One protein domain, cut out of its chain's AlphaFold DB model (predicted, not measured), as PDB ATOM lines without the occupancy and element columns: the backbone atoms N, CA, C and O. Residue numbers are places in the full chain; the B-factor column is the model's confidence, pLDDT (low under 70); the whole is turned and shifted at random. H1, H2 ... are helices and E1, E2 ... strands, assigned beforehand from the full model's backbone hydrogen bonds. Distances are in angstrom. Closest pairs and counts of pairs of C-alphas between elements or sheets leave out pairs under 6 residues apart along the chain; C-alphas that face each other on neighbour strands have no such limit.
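Overview. This is residues 12 to 139 of the 312 residues of the protein "DENN domain protein" of Ancylostoma caninum (UniProt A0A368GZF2). Look for a strongly twisted sheet of three strands, E1, E2 and E3, with helix H1 packed across one face; on the other side of H1 is a two-stranded hairpin, E4 and E5, with E5 nearer to H1 than E4, and H2 folds back from the far end of H1 towards E4. Residues 12 to 28 wander, with no named element, on the side of the larger sheet away from H1, and the long link of residues 51 to 63 loops out beyond one end of that sheet. The printed part has 128 residues with two named helices and five named strands, in the order E1 E2 E3 H1 H2 E4 E5; the sheets, ordered E1 - E2 - E3 and E4 - E5, are both antiparallel, and the class is mixed, helices and strands. The whole is only just compact, close to loose, with a radius of gyration of the C-alphas of 16.4 A, and spans 47 by 43 by 24 A.

Along the chain. Begin with the larger sheet: find C-alpha 29 at (34.895, -36.332, -15.651), where E1, residues 29 to 36, starts on its 22.5 A. E2, residues 42 to 50, comes back over 25.1 A, and E3, residues 64 to 70, covers 19.6 A. Next find C-alpha 75 at (32.500, -26.058, -24.198); from there H1 runs to residue 89, 20.8 A away. H2, residues 93 to 105, measures 18.6 A. E4 takes residues 115 to 120 over 15.7 A, and E5, residues 128 to 133, ends 16.0 A from its start with C-alpha 133 at (21.464, -21.495, -22.011).

Arrangement. Start at E2, the inner strand, with edge strands E1 and E3 as its neighbours. The three form a meander, each strand the antiparallel neighbour of the one before. In the hairpin E1 and E2, at 154 degrees, look for N 33 and O 45 at 2.9 A; in the hairpin E2 and E3, at 153 degrees, N 46 and O 68 are 2.8 A apart, both pairs within hydrogen-bond range. H1 is on one face of this sheet, making two layers, a helix on one face of a sheet, at a height over the sheet of 8.2 A. It lies over E2 and E3, and only just not over E1, on which 2 of its 15 C-alphas fall. It runs slantwise to the strands, at 46 degrees to E3 on the local plane; the closest C-alphas of E2 and H1 are those of Tyr 46 and Leu 79, 5.7 A apart. H1 and H2 form a helical hairpin: they touch at a shallow tilt of 30 degrees, opposite ways, with Tyr 88 and Leu 96 closest, their C-alphas 5.3 A apart. H1 touches H2 with residues 85 to 89 alone, and H2 touches H1 with residues 95 to 100 alone. H2 is not on the larger sheet. Walk on to the hairpin E4 and E5, antiparallel at 166 degrees, where N 130 and O 118 are 2.8 A apart, within hydrogen-bond range. The closest C-alphas of H1 and E5 are those of Leu 81 and Ile 132, 6.7 A apart; those of H2 and E4 are Ser 102 and Val 118, also 6.7 A. H1 and E4 are apart, as are H2 and E5. In H2 every O i to N i+4 pair is within hydrogen-bond range, in H1 10 of 11.

Size, cuts and confidence. Find Ser 39 and Thr 124, whose C-alphas are the two farthest apart, at 49.6 A. The printed part, residues 12 to 139, has no cut. The link from E2 to E3, 13 residues, is long; those from E1 to E2, E3 to H1 and H1 to H2 are tight, and those from H2 to E4 and E4 to E5 are short. In the B-factor column, the mean pLDDT of the printed part is 86.9, and residues 55 to 58 are under 70.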
ATOM      1  N   GLU A  12      37.749 -45.582 -29.000       80.00
ATOM      2  CA  GLU A  12      38.993 -45.317 -28.263       80.00
ATOM      3  C   GLU A  12      39.415 -43.840 -28.296       80.00
ATOM      4  O   GLU A  12      39.966 -43.339 -27.318       80.00
ATOM      5  N   LEU A  13      39.059 -43.105 -29.359       87.06
ATOM      6  CA  LEU A  13      39.351 -41.674 -29.467       87.06
ATOM      7  C   LEU A  13      38.590 -40.834 -28.438       87.06
ATOM      8  O   LEU A  13      38.989 -39.705 -28.181       87.06
ATOM      9  N   PHE A  14      37.504 -41.352 -27.858       92.31
ATOM     10  CA  PHE A  14      36.699 -40.645 -26.858       92.31
ATOM     11  C   PHE A  14      37.027 -41.048 -25.421       92.31
ATOM     12  O   PHE A  14      36.534 -40.414 -24.489       92.31
ATOM     13  N   PHE A  15      37.856 -42.072 -25.221       91.69
ATOM     14  CA  PHE A  15      38.198 -42.584 -23.897       91.69
ATOM     15  C   PHE A  15      39.722 -42.746 -23.760       91.69
ATOM     16  O   PHE A  15      40.219 -43.870 -23.739       91.69
ATOM     17  N   PRO A  16      40.478 -41.635 -23.636       92.00
ATOM     18  CA  PRO A  16      41.939 -41.666 -23.725       92.00
ATOM     19  C   PRO A  16      42.617 -42.582 -22.697       92.00
ATOM     20  O   PRO A  16      43.624 -43.208 -23.001       92.00
ATOM     21  N   ASP A  17      42.045 -42.714 -21.499       91.56
ATOM     22  CA  ASP A  17      42.581 -43.525 -20.402       91.56
ATOM     23  C   ASP A  17      41.870 -44.878 -20.217       91.56
ATOM     24  O   ASP A  17      41.872 -45.440 -19.117       91.56
ATOM     25  N   TYR A  18      41.239 -45.413 -21.272       88.62
ATOM     26  CA  TYR A  18      40.433 -46.637 -21.182       88.62
ATOM     27  C   TYR A  18      41.214 -47.843 -20.638       88.62
ATOM     28  O   TYR A  18      40.629 -48.692 -19.963       88.62
ATOM     29  N   SER A  19      42.529 -47.916 -20.881       87.50
ATOM     30  CA  SER A  19      43.376 -49.033 -20.436       87.50
ATOM     31  C   SER A  19      43.418 -49.173 -18.907       87.50
ATOM     32  O   SER A  19      43.582 -50.271 -18.374       87.50
ATOM     33  N   ARG A  20      43.202 -48.062 -18.189       84.94
ATOM     34  CA  ARG A  20      43.175 -47.992 -16.724       84.94
ATOM     35  C   ARG A  20      41.765 -48.039 -16.147       84.94
ATOM     36  O   ARG A  20      41.613 -47.984 -14.927       84.94
ATOM     37  N   ALA A  21      40.729 -48.135 -16.980       84.56
ATOM     38  CA  ALA A  21      39.348 -48.128 -16.526       84.56
ATOM     39  C   ALA A  21      39.060 -49.333 -15.614       84.56
ATOM     40  O   ALA A  21      39.122 -50.491 -16.025       84.56
ATOM     41  N   GLN A  22      38.714 -49.053 -14.358       81.88
ATOM     42  CA  GLN A  22      38.386 -50.068 -13.357       81.88
ATOM     43  C   GLN A  22      36.879 -50.131 -13.110       81.88
ATOM     44  O   GLN A  22      36.178 -49.114 -13.150       81.88
ATOM     45  N   ARG A  23      36.373 -51.331 -12.806       77.50
ATOM     46  CA  ARG A  23      34.963 -51.513 -12.443       77.50
ATOM     47  C   ARG A  23      34.688 -50.857 -11.093       77.50
ATOM     48  O   ARG A  23      35.456 -51.044 -10.156       77.50
ATOM     49  N   LYS A  24      33.555 -50.158 -10.977       71.69
ATOM     50  CA  LYS A  24      33.085 -49.488  -9.742       71.69
ATOM     51  C   LYS A  24      33.924 -48.294  -9.255       71.69
ATOM     52  O   LYS A  24      33.563 -47.701  -8.241       71.69
ATOM     53  N   THR A  25      34.986 -47.897  -9.956       75.31
ATOM     54  CA  THR A  25      35.734 -46.681  -9.607       75.31
ATOM     55  C   THR A  25      34.944 -45.449 -10.027       75.31
ATOM     56  O   THR A  25      34.385 -45.406 -11.126       75.31
ATOM     57  N   TRP A  26      34.878 -44.443  -9.151       71.25
ATOM     58  CA  TRP A  26      34.236 -43.172  -9.473       71.25
ATOM     59  C   TRP A  26      34.891 -42.555 -10.711       71.25
ATOM     60  O   TRP A  26      36.085 -42.272 -10.715       71.25
ATOM     61  N   ALA A  27      34.096 -42.362 -11.760       70.25
ATOM     62  CA  ALA A  27      34.574 -41.956 -13.075       70.25
ATOM     63  C   ALA A  27      33.700 -40.835 -13.636       70.25
ATOM     64  O   ALA A  27      33.134 -40.978 -14.715       70.25
ATOM     65  N   ARG A  28      33.521 -39.746 -12.877       86.12
ATOM     66  CA  ARG A  28      32.821 -38.558 -13.373       86.12
ATOM     67  C   ARG A  28      33.824 -37.493 -13.775       86.12
ATOM     68  O   ARG A  28      34.457 -36.890 -12.915       86.12
ATOM     69  N   GLU A  29      33.930 -37.263 -15.074       93.69
ATOM     70  CA  GLU A  29      34.895 -36.332 -15.651       93.69
ATOM     71  C   GLU A  29      34.323 -35.720 -16.933       93.69
ATOM     72  O   GLU A  29      33.696 -36.412 -17.736       93.69
ATOM     73  N   GLU A  30      34.521 -34.418 -17.120       96.56
ATOM     74  CA  GLU A  30      34.131 -33.694 -18.330       96.56
ATOM     75  C   GLU A  30      35.381 -33.201 -19.036       96.56
ATOM     76  O   GLU A  30      36.231 -32.567 -18.419       96.56
ATOM     77  N   PHE A  31      35.488 -33.468 -20.328       97.38
ATOM     78  CA  PHE A  31      36.646 -33.069 -21.115       97.38
ATOM     79  C   PHE A  31      36.248 -32.819 -22.562       97.38
ATOM     80  O   PHE A  31      35.155 -33.183 -23.004       97.38
ATOM     81  N   VAL A  32      37.123 -32.145 -23.304       97.44
ATOM     82  CA  VAL A  32      36.861 -31.820 -24.704       97.44
ATOM     83  C   VAL A  32      38.034 -32.294 -25.546       97.44
ATOM     84  O   VAL A  32      39.169 -31.880 -25.331       97.44
ATOM     85  N   LEU A  33      37.753 -33.142 -26.527       97.31
ATOM     86  CA  LEU A  33      38.747 -33.636 -27.477       97.31
ATOM     87  C   LEU A  33      38.557 -32.975 -28.839       97.31
ATOM     88  O   LEU A  33      37.530 -32.340 -29.095       97.31
ATOM     89  N   ALA A  34      39.546 -33.131 -29.709       95.88
ATOM     90  CA  ALA A  34      39.490 -32.671 -31.085       95.88
ATOM     91  C   ALA A  34      39.538 -33.868 -32.028       95.88
ATOM     92  O   ALA A  34      40.329 -34.786 -31.840       95.88
ATOM     93  N   LEU A  35      38.678 -33.836 -33.038       94.44
ATOM     94  CA  LEU A  35      38.642 -34.797 -34.127       94.44
ATOM     95  C   LEU A  35      39.053 -34.060 -35.390       94.44
ATOM     96  O   LEU A  35      38.425 -33.058 -35.742       94.44
ATOM     97  N   THR A  36      40.092 -34.554 -36.048       92.00
ATOM     98  CA  THR A  36      40.609 -33.987 -37.292       92.00
ATOM     99  C   THR A  36      40.267 -34.943 -38.424       92.00
ATOM    100  O   THR A  36      40.545 -36.137 -38.315       92.00
ATOM    101  N   ASP A  37      39.621 -34.445 -39.475       89.88
ATOM    102  CA  ASP A  37      39.319 -35.249 -40.660       89.88
ATOM    103  C   ASP A  37      40.470 -35.235 -41.681       89.88
ATOM    104  O   ASP A  37      41.493 -34.573 -41.501       89.88
ATOM    105  N   HIS A  38      40.300 -35.974 -42.778       86.81
ATOM    106  CA  HIS A  38      41.291 -36.088 -43.850       86.81
ATOM    107  C   HIS A  38      41.609 -34.758 -44.558       86.81
ATOM    108  O   HIS A  38      42.624 -34.668 -45.242       86.81
ATOM    109  N   SER A  39      40.758 -33.734 -44.419       89.50
ATOM    110  CA  SER A  39      40.990 -32.390 -44.963       89.50
ATOM    111  C   SER A  39      41.719 -31.465 -43.981       89.50
ATOM    112  O   SER A  39      41.999 -30.315 -44.311       89.50
ATOM    113  N   GLY A  40      42.011 -31.946 -42.767       87.06
ATOM    114  CA  GLY A  40      42.561 -31.142 -41.677       87.06
ATOM    115  C   GLY A  40      41.506 -30.325 -40.924       87.06
ATOM    116  O   GLY A  40      41.847 -29.585 -39.997       87.06
ATOM    117  N   ALA A  41      40.219 -30.445 -41.273       90.12
ATOM    118  CA  ALA A  41      39.162 -29.730 -40.576       90.12
ATOM    119  C   ALA A  41      38.902 -30.355 -39.199       90.12
ATOM    120  O   ALA A  41      38.874 -31.577 -39.029       90.12
ATOM    121  N   ARG A  42      38.701 -29.494 -38.193       92.50
ATOM    122  CA  ARG A  42      38.567 -29.902 -36.790       92.50
ATOM    123  C   ARG A  42      37.134 -29.778 -36.283       92.50
ATOM    124  O   ARG A  42      36.490 -28.736 -36.421       92.50
ATOM    125  N   LYS A  43      36.662 -30.825 -35.609       94.25
ATOM    126  CA  LYS A  43      35.451 -30.831 -34.773       94.25
ATOM    127  C   LYS A  43      35.845 -31.072 -33.318       94.25
ATOM    128  O   LYS A  43      36.892 -31.641 -33.037       94.25
ATOM    129  N   ASN A  44      34.996 -30.650 -32.390       95.38
ATOM    130  CA  ASN A  44      35.207 -30.859 -30.960       95.38
ATOM    131  C   ASN A  44      34.275 -31.960 -30.471       95.38
ATOM    132  O   ASN A  44      33.091 -31.939 -30.804       95.38
ATOM    133  N   ALA A  45      34.793 -32.873 -29.659       97.25
ATOM    134  CA  ALA A  45      34.015 -33.883 -28.963       97.25
ATOM    135  C   ALA A  45      33.875 -33.493 -27.490       97.25
ATOM    136  O   ALA A  45      34.843 -33.511 -26.734       97.25
ATOM    137  N   TYR A  46      32.663 -33.119 -27.092       97.44
ATOM    138  CA  TYR A  46      32.305 -32.733 -25.732       97.44
ATOM    139  C   TYR A  46      31.907 -33.976 -24.953       97.44
ATOM    140  O   TYR A  46      30.820 -34.522 -25.160       97.44
ATOM    141  N   CYS A  47      32.821 -34.434 -24.108       97.12
ATOM    142  CA  CYS A  47      32.767 -35.746 -23.498       97.12
ATOM    143  C   CYS A  47      32.334 -35.650 -22.034       97.12
ATOM    144  O   CYS A  47      32.814 -34.801 -21.281       97.12
ATOM    145  N   HIS A  48      31.444 -36.552 -21.629       95.56
ATOM    146  CA  HIS A  48      31.088 -36.790 -20.238       95.56
ATOM    147  C   HIS A  48      31.375 -38.255 -19.925       95.56
ATOM    148  O   HIS A  48      30.665 -39.142 -20.399       95.56
ATOM    149  N   LYS A  49      32.419 -38.507 -19.139       93.38
ATOM    150  CA  LYS A  49      32.730 -39.823 -18.583       93.38
ATOM    151  C   LYS A  49      31.864 -40.045 -17.353       93.38
ATOM    152  O   LYS A  49      31.703 -39.141 -16.530       93.38
ATOM    153  N   PHE A  50      31.260 -41.220 -17.259       90.38
ATOM    154  CA  PHE A  50      30.382 -41.593 -16.158       90.38
ATOM    155  C   PHE A  50      30.456 -43.096 -15.893       90.38
ATOM    156  O   PHE A  50      30.869 -43.881 -16.743       90.38
ATOM    157  N   LEU A  51      30.007 -43.512 -14.711       88.69
ATOM    158  CA  LEU A  51      29.800 -44.920 -14.392       88.69
ATOM    159  C   LEU A  51      28.316 -45.268 -14.616       88.69
ATOM    160  O   LEU A  51      27.468 -44.666 -13.950       88.69
ATOM    161  N   PRO A  52      27.967 -46.185 -15.539       86.44
ATOM    162  CA  PRO A  52      26.582 -46.589 -15.760       86.44
ATOM    163  C   PRO A  52      25.978 -47.189 -14.486       86.44
ATOM    164  O   PRO A  52      26.508 -48.160 -13.944       86.44
ATOM    165  N   THR A  53      24.864 -46.620 -14.019       79.75
ATOM    166  CA  THR A  53      24.144 -47.081 -12.813       79.75
ATOM    167  C   THR A  53      22.941 -47.964 -13.127       79.75
ATOM    168  O   THR A  53      22.310 -48.477 -12.215       79.75
ATOM    169  N   TRP A  54      22.574 -48.084 -14.403       74.44
ATOM    170  CA  TRP A  54      21.398 -48.832 -14.862       74.44
ATOM    171  C   TRP A  54      21.720 -50.270 -15.276       74.44
ATOM    172  O   TRP A  54      20.827 -51.009 -15.680       74.44
ATOM    173  N   ASP A  55      22.992 -50.648 -15.236       67.62
ATOM    174  CA  ASP A  55      23.434 -52.003 -15.519       67.62
ATOM    175  C   ASP A  55      23.686 -52.686 -14.166       67.62
ATOM    176  O   ASP A  55      24.708 -52.464 -13.514       67.62
ATOM    177  N   ASP A  56      22.690 -53.457 -13.710       61.62
ATOM    178  CA  ASP A  56      22.645 -54.203 -12.434       61.62
ATOM    179  C   ASP A  56      23.598 -55.414 -12.442       61.62
ATOM    180  O   ASP A  56      23.310 -56.524 -11.976       61.62
ATOM    181  N   ASN A  57      24.783 -55.223 -13.010       68.19
ATOM    182  CA  ASN A  57      25.775 -56.263 -13.103       68.19
ATOM    183  C   ASN A  57      26.428 -56.437 -11.726       68.19
ATOM    184  O   ASN A  57      27.160 -55.565 -11.249       68.19
ATOM    185  N   LYS A  58      26.197 -57.586 -11.072       67.31
ATOM    186  CA  LYS A  58      26.772 -57.914  -9.746       67.31
ATOM    187  C   LYS A  58      28.301 -57.733  -9.711       67.31
ATOM    188  O   LYS A  58      28.876 -57.369  -8.680       67.31
ATOM    189  N   ASN A  59      28.945 -57.898 -10.868       74.25
ATOM    190  CA  ASN A  59      30.387 -57.763 -11.064       74.25
ATOM    191  C   ASN A  59      30.868 -56.311 -11.282       74.25
ATOM    192  O   ASN A  59      32.063 -56.100 -11.490       74.25
ATOM    193  N   GLY A  60      29.976 -55.319 -11.197       74.50
ATOM    194  CA  GLY A  60      30.252 -53.916 -11.503       74.50
ATOM    195  C   GLY A  60      30.278 -53.619 -13.001       74.50
ATOM    196  O   GLY A  60      30.404 -54.522 -13.828       74.50
ATOM    197  N   THR A  61      30.183 -52.337 -13.332       83.75
ATOM    198  CA  THR A  61      30.184 -51.820 -14.703       83.75
ATOM    199  C   THR A  61      31.502 -51.108 -14.984       83.75
ATOM    200  O   THR A  61      32.165 -50.624 -14.059       83.75
ATOM    201  N   TYR A  62      31.914 -51.078 -16.250       86.88
ATOM    202  CA  TYR A  62      33.003 -50.203 -16.674       86.88
ATOM    203  C   TYR A  62      32.471 -48.782 -16.878       86.88
ATOM    204  O   TYR A  62      31.306 -48.622 -17.252       86.88
ATOM    205  N   PRO A  63      33.304 -47.752 -16.656       89.81
ATOM    206  CA  PRO A  63      32.977 -46.402 -17.079       89.81
ATOM    207  C   PRO A  63      32.654 -46.350 -18.574       89.81
ATOM    208  O   PRO A  63      33.220 -47.097 -19.371       89.81
ATOM    209  N   ALA A  64      31.768 -45.437 -18.941       89.81
ATOM    210  CA  ALA A  64      31.413 -45.125 -20.314       89.81
ATOM    211  C   ALA A  64      31.601 -43.626 -20.560       89.81
ATOM    212  O   ALA A  64      31.618 -42.826 -19.620       89.81
ATOM    213  N   VAL A  65      31.733 -43.243 -21.828       93.19
ATOM    214  CA  VAL A  65      31.851 -41.845 -22.240       93.19
ATOM    215  C   VAL A  65      30.725 -41.525 -23.207       93.19
ATOM    216  O   VAL A  65      30.581 -42.176 -24.233       93.19
ATOM    217  N   LEU A  66      29.943 -40.495 -22.890       94.00
ATOM    218  CA  LEU A  66      29.026 -39.875 -23.839       94.00
ATOM    219  C   LEU A  66      29.741 -38.725 -24.542       94.00
ATOM    220  O   LEU A  66      30.252 -37.837 -23.859       94.00
ATOM    221  N   ALA A  67      29.709 -38.691 -25.875       95.12
ATOM    222  CA  ALA A  67      30.297 -37.612 -26.659       95.12
ATOM    223  C   ALA A  67      29.253 -36.893 -27.529       95.12
ATOM    224  O   ALA A  67      28.535 -37.499 -28.330       95.12
ATOM    225  N   VAL A  68      29.208 -35.564 -27.411       95.50
ATOM    226  CA  VAL A  68      28.519 -34.684 -28.365       95.50
ATOM    227  C   VAL A  68      29.569 -34.062 -29.272       95.50
ATOM    228  O   VAL A  68      30.450 -33.361 -28.785       95.50
ATOM    229  N   ILE A  69      29.495 -34.281 -30.581       94.62
ATOM    230  CA  ILE A  69      30.484 -33.745 -31.524       94.62
ATOM    231  C   ILE A  69      29.924 -32.505 -32.198       94.62
ATOM    232  O   ILE A  69      28.822 -32.551 -32.728       94.62
ATOM    233  N   SER A  70      30.667 -31.400 -32.222       93.62
ATOM    234  CA  SER A  70      30.269 -30.183 -32.937       93.62
ATOM    235  C   SER A  70      31.475 -29.389 -33.455       93.62
ATOM    236  O   SER A  70      32.502 -29.312 -32.778       93.62
ATOM    237  N   PRO A  71      31.369 -28.732 -34.628       91.88
ATOM    238  CA  PRO A  71      32.384 -27.779 -35.078       91.88
ATOM    239  C   PRO A  71      32.392 -26.472 -34.261       91.88
ATOM    240  O   PRO A  71      33.335 -25.692 -34.352       91.88
ATOM    241  N   ILE A  72      31.349 -26.194 -33.470       91.50
ATOM    242  CA  ILE A  72      31.210 -24.940 -32.720       91.50
ATOM    243  C   ILE A  72      31.939 -25.050 -31.381       91.50
ATOM    244  O   ILE A  72      31.523 -25.826 -30.529       91.50
ATOM    245  N   ARG A  73      32.964 -24.214 -31.162       91.75
ATOM    246  CA  ARG A  73      33.811 -24.205 -29.953       91.75
ATOM    247  C   ARG A  73      33.129 -23.586 -28.719       91.75
ATOM    248  O   ARG A  73      33.609 -22.588 -28.187       91.75
ATOM    249  N   ASN A  74      32.031 -24.167 -28.232       92.75
ATOM    250  CA  ASN A  74      31.346 -23.719 -27.008       92.75
ATOM    251  C   ASN A  74      31.288 -24.822 -25.940       92.75
ATOM    252  O   ASN A  74      30.260 -25.473 -25.755       92.75
ATOM    253  N   ALA A  75      32.397 -25.020 -25.225       93.44
ATOM    254  CA  ALA A  75      32.500 -26.058 -24.198       93.44
ATOM    255  C   ALA A  75      31.429 -25.940 -23.110       93.44
ATOM    256  O   ALA A  75      30.856 -26.950 -22.726       93.44
ATOM    257  N   VAL A  76      31.103 -24.723 -22.664       92.38
ATOM    258  CA  VAL A  76      30.079 -24.519 -21.627       92.38
ATOM    259  C   VAL A  76      28.721 -25.045 -22.082       92.38
ATOM    260  O   VAL A  76      28.093 -25.824 -21.371       92.38
ATOM    261  N   PHE A  77      28.292 -24.657 -23.283       94.38
ATOM    262  CA  PHE A  77      27.004 -25.070 -23.832       94.38
ATOM    263  C   PHE A  77      26.951 -26.576 -24.106       94.38
ATOM    264  O   PHE A  77      26.011 -27.255 -23.698       94.38
ATOM    265  N   TYR A  78      27.956 -27.120 -24.796       95.75
ATOM    266  CA  TYR A  78      27.908 -28.515 -25.232       95.75
ATOM    267  C   TYR A  78      28.172 -29.521 -24.108       95.75
ATOM    268  O   TYR A  78      27.601 -30.609 -24.153       95.75
ATOM    269  N   LEU A  79      28.954 -29.174 -23.080       95.75
ATOM    270  CA  LEU A  79      29.068 -30.013 -21.881       95.75
ATOM    271  C   LEU A  79      27.762 -30.008 -21.070       95.75
ATOM    272  O   LEU A  79      27.367 -31.043 -20.536       95.75
ATOM    273  N   ASP A  80      27.032 -28.887 -21.027       95.25
ATOM    274  CA  ASP A  80      25.697 -28.842 -20.411       95.25
ATOM    275  C   ASP A  80      24.658 -29.655 -21.204       95.25
ATOM    276  O   ASP A  80      23.848 -30.388 -20.624       95.25
ATOM    277  N   LEU A  81      24.739 -29.617 -22.538       95.06
ATOM    278  CA  LEU A  81      23.957 -30.488 -23.414       95.06
ATOM    279  C   LEU A  81      24.286 -31.969 -23.178       95.06
ATOM    280  O   LEU A  81      23.366 -32.761 -22.980       95.06
ATOM    281  N   ALA A  82      25.569 -32.338 -23.126       95.25
ATOM    282  CA  ALA A  82      26.017 -33.699 -22.833       95.25
ATOM    283  C   ALA A  82      25.489 -34.194 -21.474       95.25
ATOM    284  O   ALA A  82      24.875 -35.262 -21.393       95.25
ATOM    285  N   ARG A  83      25.614 -33.375 -20.417       94.00
ATOM    286  CA  ARG A  83      25.027 -33.661 -19.093       94.00
ATOM    287  C   ARG A  83      23.524 -33.870 -19.153       94.00
ATOM    288  O   ARG A  83      22.994 -34.730 -18.452       94.00
ATOM    289  N   THR A  84      22.827 -33.065 -19.946       93.75
ATOM    290  CA  THR A  84      21.377 -33.173 -20.089       93.75
ATOM    291  C   THR A  84      20.995 -34.462 -20.810       93.75
ATOM    292  O   THR A  84      20.139 -35.179 -20.301       93.75
ATOM    293  N   ILE A  85      21.670 -34.828 -21.905       93.06
ATOM    294  CA  ILE A  85      21.450 -36.103 -22.612       93.06
ATOM    295  C   ILE A  85      21.702 -37.295 -21.682       93.06
ATOM    296  O   ILE A  85      20.915 -38.242 -21.665       93.06
ATOM    297  N   LEU A  86      22.741 -37.236 -20.845       90.38
ATOM    298  CA  LEU A  86      23.056 -38.317 -19.912       90.38
ATOM    299  C   LEU A  86      21.906 -38.615 -18.932       90.38
ATOM    300  O   LEU A  86      21.630 -39.778 -18.637       90.38
ATOM    301  N   LYS A  87      21.158 -37.589 -18.498       89.06
ATOM    302  CA  LYS A  87      19.954 -37.761 -17.657       89.06
ATOM    303  C   LYS A  87      18.837 -38.546 -18.359       89.06
ATOM    304  O   LYS A  87      17.963 -39.072 -17.672       89.06
ATOM    305  N   TYR A  88      18.839 -38.605 -19.693       86.12
ATOM    306  CA  TYR A  88      17.863 -39.345 -20.500       86.12
ATOM    307  C   TYR A  88      18.278 -40.787 -20.771       86.12
ATOM    308  O   TYR A  88      17.405 -41.649 -20.867       86.12
ATOM    309  N   ILE A  89      19.584 -41.067 -20.850       84.62
ATOM    310  CA  ILE A  89      20.088 -42.430 -21.072       84.62
ATOM    311  C   ILE A  89      19.589 -43.380 -19.983       84.62
ATOM    312  O   ILE A  89      19.129 -44.474 -20.295       84.62
ATOM    313  N   GLY A  90      19.595 -42.930 -18.726       74.50
ATOM    314  CA  GLY A  90      19.114 -43.719 -17.593       74.50
ATOM    315  C   GLY A  90      17.589 -43.880 -17.499       74.50
ATOM    316  O   GLY A  90      17.128 -44.501 -16.548       74.50
ATOM    317  N   ARG A  91      16.793 -43.308 -18.420       84.81
ATOM    318  CA  ARG A  91      15.318 -43.366 -18.373       84.81
ATOM    319  C   ARG A  91      14.737 -44.437 -19.293       84.81
ATOM    320  O   ARG A  91      14.235 -45.451 -18.826       84.81
ATOM    321  N   SER A  92      14.749 -44.200 -20.606       85.06
ATOM    322  CA  SER A  92      14.279 -45.158 -21.614       85.06
ATOM    323  C   SER A  92      14.801 -44.805 -23.006       85.06
ATOM    324  O   SER A  92      15.026 -43.634 -23.327       85.06
ATOM    325  N   ARG A  93      14.936 -45.818 -23.873       86.75
ATOM    326  CA  ARG A  93      15.393 -45.629 -25.259       86.75
ATOM    327  C   ARG A  93      14.479 -44.691 -26.048       86.75
ATOM    328  O   ARG A  93      14.976 -43.824 -26.752       86.75
ATOM    329  N   VAL A  94      13.162 -44.831 -25.892       87.81
ATOM    330  CA  VAL A  94      12.165 -44.018 -26.606       87.81
ATOM    331  C   VAL A  94      12.262 -42.546 -26.209       87.81
ATOM    332  O   VAL A  94      12.298 -41.679 -27.080       87.81
ATOM    333  N   GLN A  95      12.355 -42.246 -24.909       86.75
ATOM    334  CA  GLN A  95      12.509 -40.865 -24.442       86.75
ATOM    335  C   GLN A  95      13.824 -40.254 -24.922       86.75
ATOM    336  O   GLN A  95      13.821 -39.121 -25.391       86.75
ATOM    337  N   LEU A  96      14.923 -41.014 -24.872       88.94
ATOM    338  CA  LEU A  96      16.208 -40.568 -25.400       88.94
ATOM    339  C   LEU A  96      16.119 -40.249 -26.900       88.94
ATOM    340  O   LEU A  96      16.527 -39.169 -27.317       88.94
ATOM    341  N   THR A  97      15.551 -41.146 -27.711       88.88
ATOM    342  CA  THR A  97      15.404 -40.931 -29.157       88.88
ATOM    343  C   THR A  97      14.533 -39.715 -29.471       88.88
ATOM    344  O   THR A  97      14.896 -38.923 -30.341       88.88
ATOM    345  N   ASN A  98      13.425 -39.522 -28.754       89.75
ATOM    346  CA  ASN A  98      12.556 -38.356 -28.935       89.75
ATOM    347  C   ASN A  98      13.271 -37.052 -28.559       89.75
ATOM    348  O   ASN A  98      13.216 -36.080 -29.314       89.75
ATOM    349  N   PHE A  99      13.984 -37.049 -27.431       90.19
ATOM    350  CA  PHE A  99      14.758 -35.902 -26.971       90.19
ATOM    351  C   PHE A  99      15.852 -35.520 -27.979       90.19
ATOM    352  O   PHE A  99      15.921 -34.369 -28.415       90.19
ATOM    353  N   LEU A 100      16.647 -36.493 -28.437       91.19
ATOM    354  CA  LEU A 100      17.684 -36.280 -29.452       91.19
ATOM    355  C   LEU A 100      17.096 -35.796 -30.784       91.19
ATOM    356  O   LEU A 100      17.621 -34.857 -31.380       91.19
ATOM    357  N   SER A 101      15.975 -36.377 -31.222       89.69
ATOM    358  CA  SER A 101      15.277 -35.946 -32.441       89.69
ATOM    359  C   SER A 101      14.827 -34.489 -32.344       89.69
ATOM    360  O   SER A 101      14.974 -33.736 -33.304       89.69
ATOM    361  N   SER A 102      14.341 -34.063 -31.174       89.69
ATOM    362  CA  SER A 102      14.001 -32.662 -30.925       89.69
ATOM    363  C   SER A 102      15.238 -31.763 -30.979       89.69
ATOM    364  O   SER A 102      15.187 -30.708 -31.603       89.69
ATOM    365  N   ILE A 103      16.363 -32.157 -30.368       90.69
ATOM    366  CA  ILE A 103      17.603 -31.361 -30.388       90.69
ATOM    367  C   ILE A 103      18.089 -31.127 -31.825       90.69
ATOM    368  O   ILE A 103      18.389 -29.992 -32.191       90.69
ATOM    369  N   VAL A 104      18.124 -32.176 -32.653       87.75
ATOM    370  CA  VAL A 104      18.630 -32.114 -34.038       87.75
ATOM    371  C   VAL A 104      17.814 -31.160 -34.920       87.75
ATOM    372  O   VAL A 104      18.352 -30.575 -35.860       87.75
ATOM    373  N   GLN A 105      16.530 -30.964 -34.610       87.25
ATOM    374  CA  GLN A 105      15.658 -30.035 -35.335       87.25
ATOM    375  C   GLN A 105      15.925 -28.558 -35.012       87.25
ATOM    376  O   GLN A 105      15.511 -27.684 -35.774       87.25
ATOM    377  N   HIS A 106      16.611 -28.257 -33.908       88.19
ATOM    378  CA  HIS A 106      16.916 -26.882 -33.531       88.19
ATOM    379  C   HIS A 106      18.147 -26.349 -34.280       88.19
ATOM    380  O   HIS A 106      18.947 -27.080 -34.868       88.19
ATOM    381  N   SER A 107      18.309 -25.028 -34.269       87.62
ATOM    382  CA  SER A 107      19.573 -24.388 -34.647       87.62
ATOM    383  C   SER A 107      20.385 -24.098 -33.392       87.62
ATOM    384  O   SER A 107      19.813 -23.928 -32.314       87.62
ATOM    385  N   TYR A 108      21.711 -24.026 -33.525       88.44
ATOM    386  CA  TYR A 108      22.543 -23.590 -32.411       88.44
ATOM    387  C   TYR A 108      22.123 -22.168 -31.988       88.44
ATOM    388  O   TYR A 108      22.004 -21.298 -32.858       88.44
ATOM    389  N   PRO A 109      21.872 -21.908 -30.690       89.56
ATOM    390  CA  PRO A 109      21.461 -20.591 -30.210       89.56
ATOM    391  C   PRO A 109      22.640 -19.611 -30.286       89.56
ATOM    392  O   PRO A 109      23.395 -19.452 -29.332       89.56
ATOM    393  N   GLN A 110      22.820 -18.968 -31.443       80.88
ATOM    394  CA  GLN A 110      24.000 -18.145 -31.741       80.88
ATOM    395  C   GLN A 110      24.136 -16.915 -30.844       80.88
ATOM    396  O   GLN A 110      25.243 -16.575 -30.426       80.88
ATOM    397  N   ASN A 111      23.019 -16.257 -30.543       80.75
ATOM    398  CA  ASN A 111      23.028 -14.999 -29.808       80.75
ATOM    399  C   ASN A 111      23.387 -15.217 -28.335       80.75
ATOM    400  O   ASN A 111      22.953 -16.184 -27.706       80.75
ATOM    401  N   ARG A 112      24.142 -14.273 -27.764       71.31
ATOM    402  CA  ARG A 112      24.393 -14.232 -26.321       71.31
ATOM    403  C   ARG A 112      23.060 -14.189 -25.577       71.31
ATOM    404  O   ARG A 112      22.226 -13.334 -25.853       71.31
ATOM    405  N   GLY A 113      22.883 -15.113 -24.639       73.75
ATOM    406  CA  GLY A 113      21.662 -15.235 -23.856       73.75
ATOM    407  C   GLY A 113      20.506 -15.962 -24.547       73.75
ATOM    408  O   GLY A 113      19.431 -16.060 -23.962       73.75
ATOM    409  N   ALA A 114      20.696 -16.480 -25.764       86.69
ATOM    410  CA  ALA A 114      19.737 -17.393 -26.371       86.69
ATOM    411  C   ALA A 114      19.878 -18.802 -25.777       86.69
ATOM    412  O   ALA A 114      20.956 -19.204 -25.342       86.69
ATOM    413  N   SER A 115      18.802 -19.583 -25.821       91.38
ATOM    414  CA  SER A 115      18.785 -20.945 -25.288       91.38
ATOM    415  C   SER A 115      18.302 -21.947 -26.321       91.38
ATOM    416  O   SER A 115      17.449 -21.644 -27.157       91.38
ATOM    417  N   LEU A 116      18.791 -23.177 -26.206       92.31
ATOM    418  CA  LEU A 116      18.105 -24.334 -26.756       92.31
ATOM    419  C   LEU A 116      16.973 -24.701 -25.797       92.31
ATOM    420  O   LEU A 116      17.226 -24.986 -24.629       92.31
ATOM    421  N   VAL A 117      15.738 -24.693 -26.291       91.69
ATOM    422  CA  VAL A 117      14.552 -25.026 -25.501       91.69
ATOM    423  C   VAL A 117      13.892 -26.256 -26.101       91.69
ATOM    424  O   VAL A 117      13.370 -26.198 -27.208       91.69
ATOM    425  N   VAL A 118      13.886 -27.359 -25.361       90.62
ATOM    426  CA  VAL A 118      13.164 -28.580 -25.730       90.62
ATOM    427  C   VAL A 118      11.946 -28.710 -24.828       90.62
ATOM    428  O   VAL A 118      12.057 -28.624 -23.605       90.62
ATOM    429  N   VAL A 119      10.771 -28.888 -25.431       86.94
ATOM    430  CA  VAL A 119       9.502 -29.029 -24.708       86.94
ATOM    431  C   VAL A 119       8.979 -30.445 -24.887       86.94
ATOM    432  O   VAL A 119       8.654 -30.861 -25.998       86.94
ATOM    433  N   GLU A 120       8.865 -31.180 -23.787       83.19
ATOM    434  CA  GLU A 120       8.340 -32.542 -23.772       83.19
ATOM    435  C   GLU A 120       6.883 -32.549 -23.324       83.19
ATOM    436  O   GLU A 120       6.531 -32.028 -22.262       83.19
ATOM    437  N   LYS A 121       6.018 -33.179 -24.120       77.69
ATOM    438  CA  LYS A 121       4.630 -33.429 -23.726       77.69
ATOM    439  C   LYS A 121       4.600 -34.600 -22.746       77.69
ATOM    440  O   LYS A 121       5.014 -35.702 -23.098       77.69
ATOM    441  N   CYS A 122       4.092 -34.374 -21.538       71.50
ATOM    442  CA  CYS A 122       3.901 -35.435 -20.552       71.50
ATOM    443  C   CYS A 122       2.464 -35.954 -20.560       71.50
ATOM    444  O   CYS A 122       1.520 -35.201 -20.796       71.50
ATOM    445  N   ALA A 123       2.296 -37.234 -20.214       71.69
ATOM    446  CA  ALA A 123       0.980 -37.852 -20.031       71.69
ATOM    447  C   ALA A 123       0.154 -37.176 -18.916       71.69
ATOM    448  O   ALA A 123      -1.069 -37.236 -18.931       71.69
ATOM    449  N   THR A 124       0.819 -36.493 -17.978       71.56
ATOM    450  CA  THR A 124       0.217 -35.727 -16.875       71.56
ATOM    451  C   THR A 124      -0.353 -34.364 -17.297       71.56
ATOM    452  O   THR A 124      -0.865 -33.636 -16.452       71.56
ATOM    453  N   GLY A 125      -0.256 -33.991 -18.580       71.00
ATOM    454  CA  GLY A 125      -0.825 -32.760 -19.146       71.00
ATOM    455  C   GLY A 125       0.068 -31.518 -19.052       71.00
ATOM    456  O   GLY A 125      -0.068 -30.616 -19.877       71.00
ATOM    457  N   TRP A 126       1.028 -31.476 -18.121       75.81
ATOM    458  CA  TRP A 126       1.980 -30.366 -18.006       75.81
ATOM    459  C   TRP A 126       3.238 -30.613 -18.846       75.81
ATOM    460  O   TRP A 126       3.888 -31.647 -18.673       75.81
ATOM    461  N   PRO A 127       3.617 -29.696 -19.752       83.12
ATOM    462  CA  PRO A 127       4.835 -29.852 -20.530       83.12
ATOM    463  C   PRO A 127       6.080 -29.650 -19.656       83.12
ATOM    464  O   PRO A 127       6.152 -28.704 -18.872       83.12
ATOM    465  N   ILE A 128       7.090 -30.507 -19.825       84.75
ATOM    466  CA  ILE A 128       8.414 -30.299 -19.226       84.75
ATOM    467  C   ILE A 128       9.230 -29.441 -20.190       84.75
ATOM    468  O   ILE A 128       9.412 -29.805 -21.351       84.75
ATOM    469  N   ARG A 129       9.723 -28.298 -19.707       89.62
ATOM    470  CA  ARG A 129      10.597 -27.396 -20.465       89.62
ATOM    471  C   ARG A 129      12.042 -27.601 -20.026       89.62
ATOM    472  O   ARG A 129      12.375 -27.392 -18.865       89.62
ATOM    473  N   ILE A 130      12.887 -27.996 -20.968       90.62
ATOM    474  CA  ILE A 130      14.327 -28.167 -20.786       90.62
ATOM    475  C   ILE A 130      14.992 -27.013 -21.511       90.62
ATOM    476  O   ILE A 130      14.761 -26.815 -22.703       90.62
ATOM    477  N   GLU A 131      15.798 -26.245 -20.795       92.94
ATOM    478  CA  GLU A 131      16.465 -25.068 -21.328       92.94
ATOM    479  C   GLU A 131      17.973 -25.188 -21.104       92.94
ATOM    480  O   GLU A 131      18.417 -25.345 -19.969       92.94
ATOM    481  N   ILE A 132      18.747 -25.131 -22.189       92.38
ATOM    482  CA  ILE A 132      20.213 -25.093 -22.164       92.38
ATOM    483  C   ILE A 132      20.632 -23.717 -22.672       92.38
ATOM    484  O   ILE A 132      20.433 -23.382 -23.844       92.38
ATOM    485  N   PHE A 133      21.178 -22.906 -21.773       90.69
ATOM    486  CA  PHE A 133      21.464 -21.495 -22.011       90.69
ATOM    487  C   PHE A 133      22.833 -21.297 -22.672       90.69
ATOM    488  O   PHE A 133      23.852 -21.793 -22.184       90.69
ATOM    489  N   ASN A 134      22.891 -20.513 -23.750       88.94
ATOM    490  CA  ASN A 134      24.157 -20.004 -24.258       88.94
ATOM    491  C   ASN A 134      24.578 -18.784 -23.430       88.94
ATOM    492  O   ASN A 134      24.095 -17.666 -23.630       88.94
ATOM    493  N   GLN A 135      25.554 -18.995 -22.548       83.38
ATOM    494  CA  GLN A 135      26.118 -17.956 -21.680       83.38
ATOM    495  C   GLN A 135      26.786 -16.794 -22.445       83.38
ATOM    496  O   GLN A 135      27.169 -15.791 -21.841       83.38
ATOM    497  N   GLY A 136      26.917 -16.892 -23.774       75.25
ATOM    498  CA  GLY A 136      27.617 -15.909 -24.596       75.25
ATOM    499  C   GLY A 136      29.110 -15.891 -24.313       75.25
ATOM    500  O   GLY A 136      29.732 -14.832 -24.361       75.25
ATOM    501  N   THR A 137      29.665 -17.053 -23.969       77.25
ATOM    502  CA  THR A 137      31.103 -17.246 -23.846       77.25
ATOM    503  C   THR A 137      31.769 -16.997 -25.193       77.25
ATOM    504  O   THR A 137      31.244 -17.362 -26.248       77.25
ATOM    505  N   ILE A 138      32.947 -16.373 -25.164       81.75
ATOM    506  CA  ILE A 138      33.762 -16.232 -26.370       81.75
ATOM    507  C   ILE A 138      34.176 -17.639 -26.805       81.75
ATOM    508  O   ILE A 138      34.777 -18.391 -26.025       81.75
ATOM    509  N   LEU A 139      33.819 -17.999 -28.038       84.75
ATOM    510  CA  LEU A 139      34.053 -19.334 -28.576       84.75
ATOM    511  C   LEU A 139      35.545 -19.678 -28.518       84.75
ATOM    512  O   LEU A 139      36.402 -18.877 -28.883       84.75
TER     513      LEU A 139